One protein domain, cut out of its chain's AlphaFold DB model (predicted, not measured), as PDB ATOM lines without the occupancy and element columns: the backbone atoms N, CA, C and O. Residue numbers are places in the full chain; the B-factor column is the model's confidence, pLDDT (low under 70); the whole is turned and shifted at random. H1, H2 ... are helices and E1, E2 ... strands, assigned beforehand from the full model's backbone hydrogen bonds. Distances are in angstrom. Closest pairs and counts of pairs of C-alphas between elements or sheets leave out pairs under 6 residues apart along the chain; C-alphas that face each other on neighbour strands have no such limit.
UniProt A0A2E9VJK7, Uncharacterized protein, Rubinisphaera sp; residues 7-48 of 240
ATOM      1  N   TYR A   7     366.018 -21.577 547.120       87.19
ATOM      2  CA  TYR A   7     366.127 -22.947 547.610       87.19
ATOM      3  C   TYR A   7     367.051 -23.711 546.670       87.19
ATOM      4  O   TYR A   7     366.867 -23.651 545.454       87.19
ATOM      5  N   VAL A   8     368.024 -24.415 547.239       84.44
ATOM      6  CA  VAL A   8     368.883 -25.355 546.517       84.44
ATOM      7  C   VAL A   8     368.933 -26.634 547.332       84.44
ATOM      8  O   VAL A   8     369.308 -26.615 548.505       84.44
ATOM      9  N   GLY A   9     368.543 -27.749 546.735       84.44
ATOM     10  CA  GLY A   9     368.504 -29.020 547.436       84.44
ATOM     11  C   GLY A   9     368.069 -30.160 546.541       84.44
ATOM     12  O   GLY A   9     367.807 -29.977 545.357       84.44
ATOM     13  N   SER A  10     367.994 -31.340 547.140       81.38
ATOM     14  CA  SER A  10     367.596 -32.579 546.483       81.38
ATOM     15  C   SER A  10     366.080 -32.772 546.431       81.38
ATOM     16  O   SER A  10     365.646 -33.897 546.207       81.38
ATOM     17  N   SER A  11     365.294 -31.739 546.760       77.88
ATOM     18  CA  SER A  11     363.840 -31.837 546.737       77.88
ATOM     19  C   SER A  11     363.316 -31.692 545.324       77.88
ATOM     20  O   SER A  11     363.559 -30.684 544.655       77.88
ATOM     21  N   ASN A  12     362.591 -32.716 544.887       73.06
ATOM     22  CA  ASN A  12     361.994 -32.775 543.564       73.06
ATOM     23  C   ASN A  12     360.485 -32.538 543.721       73.06
ATOM     24  O   ASN A  12     359.873 -33.075 544.637       73.06
ATOM     25  N   PHE A  13     359.843 -31.797 542.816       68.81
ATOM     26  CA  PHE A  13     358.385 -31.575 542.860       68.81
ATOM     27  C   PHE A  13     357.569 -32.762 542.304       68.81
ATOM     28  O   PHE A  13     356.523 -32.557 541.693       68.81
ATOM     29  N   SER A  14     358.046 -34.003 542.454       73.38
ATOM     30  CA  SER A  14     357.369 -35.197 541.932       73.38
ATOM     31  C   SER A  14     356.779 -36.054 543.050       73.38
ATOM     32  O   SER A  14     357.331 -36.149 544.139       73.38
ATOM     33  N   GLU A  15     355.665 -36.742 542.786       67.62
ATOM     34  CA  GLU A  15     355.043 -37.636 543.783       67.62
ATOM     35  C   GLU A  15     355.992 -38.761 544.236       67.62
ATOM     36  O   GLU A  15     355.932 -39.224 545.371       67.62
ATOM     37  N   ALA A  16     356.933 -39.160 543.373       63.78
ATOM     38  CA  ALA A  16     357.916 -40.210 543.632       63.78
ATOM     39  C   ALA A  16     359.003 -39.837 544.662       63.78
ATOM     40  O   ALA A  16     359.841 -40.687 545.003       63.78
ATOM     41  N   SER A  17     359.046 -38.586 545.124       61.53
ATOM     42  CA  SER A  17     359.980 -38.129 546.153       61.53
ATOM     43  C   SER A  17     359.339 -37.904 547.525       61.53
ATOM     44  O   SER A  17     360.070 -37.738 548.499       61.53
ATOM     45  N   ALA A  18     358.009 -38.021 547.639       65.50
ATOM     46  CA  ALA A  18     357.265 -37.743 548.872       65.50
ATOM     47  C   ALA A  18     357.709 -38.578 550.093       65.50
ATOM     48  O   ALA A  18     357.665 -38.085 551.217       65.50
ATOM     49  N   ASP A  19     358.188 -39.807 549.871       67.75
ATOM     50  CA  ASP A  19     358.639 -40.729 550.927       67.75
ATOM     51  C   ASP A  19     360.175 -40.845 551.035       67.75
ATOM     52  O   ASP A  19     360.699 -41.739 551.708       67.75
ATOM     53  N   LYS A  20     360.935 -39.973 550.357       75.69
ATOM     54  CA  LYS A  20     362.405 -40.006 550.373       75.69
ATOM     55  C   LYS A  20     362.970 -38.985 551.354       75.69
ATOM     56  O   LYS A  20     362.421 -37.911 551.561       75.69
ATOM     57  N   PHE A  21     364.107 -39.324 551.959       76.19
ATOM     58  CA  PHE A  21     364.859 -38.359 552.752       76.19
ATOM     59  C   PHE A  21     365.511 -37.338 551.815       76.19
ATOM     60  O   PHE A  21     366.421 -37.680 551.059       76.19
ATOM     61  N   GLU A  22     365.042 -36.096 551.873       80.38
ATOM     62  CA  GLU A  22     365.546 -34.981 551.077       80.38
ATOM     63  C   GLU A  22     366.301 -33.983 551.961       80.38
ATOM     64  O   GLU A  22     365.980 -33.782 553.134       80.38
ATOM     65  N   CYS A  23     367.316 -33.334 551.393       82.00
ATOM     66  CA  CYS A  23     368.097 -32.306 552.067       82.00
ATOM     67  C   CYS A  23     368.227 -31.083 551.161       82.00
ATOM     68  O   CYS A  23     368.407 -31.204 549.950       82.00
ATOM     69  N   GLY A  24     368.156 -29.891 551.743       86.44
ATOM     70  CA  GLY A  24     368.330 -28.653 551.003       86.44
ATOM     71  C   GLY A  24     368.600 -27.469 551.911       86.44
ATOM     72  O   GLY A  24     368.454 -27.544 553.132       86.44
ATOM     73  N   VAL A  25     369.000 -26.369 551.288       87.94
ATOM     74  CA  VAL A  25     369.328 -25.113 551.949       87.94
ATOM     75  C   VAL A  25     368.356 -24.042 551.479       87.94
ATOM     76  O   VAL A  25     368.153 -23.842 550.281       87.94
ATOM     77  N   LEU A  26     367.775 -23.335 552.448       89.69
ATOM     78  CA  LEU A  26     367.036 -22.102 552.216       89.69
ATOM     79  C   LEU A  26     367.989 -20.920 552.361       89.69
ATOM     80  O   LEU A  26     368.626 -20.733 553.397       89.69
ATOM     81  N   ILE A  27     368.072 -20.124 551.306       91.00
ATOM     82  CA  ILE A  27     368.926 -18.949 551.202       91.00
ATOM     83  C   ILE A  27     368.020 -17.724 551.278       91.00
ATOM     84  O   ILE A  27     367.128 -17.559 550.452       91.00
ATOM     85  N   THR A  28     368.257 -16.849 552.251       90.50
ATOM     86  CA  THR A  28     367.531 -15.573 552.409       90.50
ATOM     87  C   THR A  28     368.447 -14.355 552.275       90.50
ATOM     88  O   THR A  28     368.006 -13.228 552.469       90.50
ATOM     89  N   CYS A  29     369.736 -14.577 552.001       92.31
ATOM     90  CA  CYS A  29     370.734 -13.531 551.802       92.31
ATOM     91  C   CYS A  29     370.559 -12.904 550.404       92.31
ATOM     92  O   CYS A  29     370.784 -13.613 549.417       92.31
ATOM     93  N   PRO A  30     370.171 -11.618 550.287       88.25
ATOM     94  CA  PRO A  30     369.883 -10.986 548.995       88.25
ATOM     95  C   PRO A  30     371.068 -10.998 548.025       88.25
ATOM     96  O   PRO A  30     370.893 -11.221 546.829       88.25
ATOM     97  N   GLU A  31     372.282 -10.799 548.534       91.12
ATOM     98  CA  GLU A  31     373.517 -10.775 547.751       91.12
ATOM     99  C   GLU A  31     373.804 -12.149 547.138       91.12
ATOM    100  O   GLU A  31     374.104 -12.248 545.950       91.12
ATOM    101  N   THR A  32     373.636 -13.216 547.922       88.81
ATOM    102  CA  THR A  32     373.809 -14.598 547.455       88.81
ATOM    103  C   THR A  32     372.728 -14.991 546.450       88.81
ATOM    104  O   THR A  32     373.036 -15.616 545.441       88.81
ATOM    105  N   ILE A  33     371.471 -14.595 546.679       88.94
ATOM    106  CA  ILE A  33     370.367 -14.842 545.735       88.94
ATOM    107  C   ILE A  33     370.647 -14.153 544.398       88.94
ATOM    108  O   ILE A  33     370.496 -14.767 543.343       88.94
ATOM    109  N   LYS A  34     371.094 -12.891 544.435       88.00
ATOM    110  CA  LYS A  34     371.440 -12.137 543.229       88.00
ATOM    111  C   LYS A  34     372.582 -12.798 542.460       88.00
ATOM    112  O   LYS A  34     372.489 -12.910 541.245       88.00
ATOM    113  N   GLN A  35     373.616 -13.263 543.161       89.00
ATOM    114  CA  GLN A  35     374.747 -13.942 542.535       89.00
ATOM    115  C   GLN A  35     374.326 -15.250 541.855       89.00
ATOM    116  O   GLN A  35     374.595 -15.427 540.675       89.00
ATOM    117  N   VAL A  36     373.589 -16.121 542.555       86.56
ATOM    118  CA  VAL A  36     373.071 -17.374 541.975       86.56
ATOM    119  C   VAL A  36     372.173 -17.095 540.771       86.56
ATOM    120  O   VAL A  36     372.200 -17.831 539.789       86.56
ATOM    121  N   ARG A  37     371.374 -16.025 540.815       84.94
ATOM    122  CA  ARG A  37     370.532 -15.666 539.678       84.94
ATOM    123  C   ARG A  37     371.367 -15.253 538.468       84.94
ATOM    124  O   ARG A  37     371.189 -15.832 537.409       84.94
ATOM    125  N   THR A  38     372.300 -14.323 538.638       83.69
ATOM    126  CA  THR A  38     373.097 -13.795 537.523       83.69
ATOM    127  C   THR A  38     374.100 -14.804 536.966       83.69
ATOM    128  O   THR A  38     374.276 -14.865 535.758       83.69
ATOM    129  N   GLU A  39     374.751 -15.597 537.819       86.69
ATOM    130  CA  GLU A  39     375.808 -16.530 537.397       86.69
ATOM    131  C   GLU A  39     375.284 -17.897 536.953       86.69
ATOM    132  O   GLU A  39     376.052 -18.687 536.426       86.69
ATOM    133  N   PHE A  40     374.016 -18.222 537.210       82.25
ATOM    134  CA  PHE A  40     373.497 -19.557 536.909       82.25
ATOM    135  C   PHE A  40     372.108 -19.516 536.289       82.25
ATOM    136  O   PHE A  40     371.894 -20.082 535.223       82.25
ATOM    137  N   VAL A  41     371.148 -18.839 536.920       80.56
ATOM    138  CA  VAL A  41     369.762 -18.830 536.419       80.56
ATOM    139  C   VAL A  41     369.646 -18.067 535.103       80.56
ATOM    140  O   VAL A  41     369.028 -18.574 534.176       80.56
ATOM    141  N   ASP A  42     370.231 -16.875 535.008       79.38
ATOM    142  CA  ASP A  42     370.146 -16.031 533.816       79.38
ATOM    143  C   ASP A  42     370.923 -16.656 532.644       79.38
ATOM    144  O   ASP A  42     370.445 -16.624 531.512       79.38
ATOM    145  N   GLU A  43     372.060 -17.304 532.922       75.75
ATOM    146  CA  GLU A  43     372.809 -18.089 531.934       75.75
ATOM    147  C   GLU A  43     371.981 -19.285 531.442       75.75
ATOM    148  O   GLU A  43     371.799 -19.457 530.240       75.75
ATOM    149  N   ILE A  44     371.383 -20.063 532.348       74.56
ATOM    150  CA  ILE A  44     370.496 -21.168 531.962       74.56
ATOM    151  C   ILE A  44     369.317 -20.655 531.145       74.56
ATOM    152  O   ILE A  44     369.020 -21.250 530.119       74.56
ATOM    153  N   ILE A  45     368.662 -19.562 531.547       68.62
ATOM    154  CA  ILE A  45     367.542 -18.972 530.798       68.62
ATOM    155  C   ILE A  45     367.977 -18.570 529.388       68.62
ATOM    156  O   ILE A  45     367.237 -18.819 528.442       68.62
ATOM    157  N   GLN A  46     369.167 -17.988 529.232       67.19
ATOM    158  CA  GLN A  46     369.703 -17.612 527.924       67.19
ATOM    159  C   GLN A  46     369.841 -18.815 526.977       67.19
ATOM    160  O   GLN A  46     369.628 -18.663 525.776       67.19
ATOM    161  N   TYR A  47     370.172 -19.991 527.511       60.12
ATOM    162  CA  TYR A  47     370.299 -21.240 526.752       60.12
ATOM    163  C   TYR A  47     369.062 -22.148 526.843       60.12
ATOM    164  O   TYR A  47     369.059 -23.238 526.278       60.12
ATOM    165  N   SER A  48     368.010 -21.727 527.549       53.22
ATOM    166  CA  SER A  48     366.776 -22.496 527.707       53.22
ATOM    167  C   SER A  48     365.749 -22.070 526.672       53.22
ATOM    168  O   SER A  48     365.486 -20.884 526.471       53.22
TER     169      SER A  48
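What this domain is: This is residues 7 to 48 of the 240 residues of an uncharacterized protein of Rubinisphaera sp (UniProt A0A2E9VJK7). A small hairpin of strands E1 and E2, with a long loop at its turn, leads round a corner into one long helix, H1, in a flat, open shape. Residues 13 to 19 stick out from the hairpin. The printed part has 42 residues, in order E1, E2, H1; the sheet, E1 - E2, is antiparallel and the class mixed. It is loose, with a radius of gyration of the C-alphas of 13.1 A and spans of 33 by 26 by 9 A.

How they stand to each other: E1, residues 7 to 9, and E2, residues 24 to 27, form a hairpin, antiparallel at 159 degrees; N 8 and O 25, 3.1 A apart, are within hydrogen-bond range. The closest C-alphas of E2 and H1, residues 30 to 47, are those of Ile 27 and Ile 33, 7.0 A apart. E1 and H1 are apart. In H1, 12 of 14 O i to N i+4 pairs are within hydrogen-bond range.

Where its parts are: E1, 6.5 A long between its end C-alphas, begins at C-alpha 7 (366.127, -22.947, 547.610); E2 measures 9.7 A. H1, 24.5 A, ends at C-alpha 47 (370.299, -21.240, 526.752), with a kink of 31 degrees near residue 37.

The domain as a whole: The printed part has no cut. The link E1 to E2 is long, 14 residues. pLDDT is under 70 at residues 13, 15 to 19 and 45 to 48.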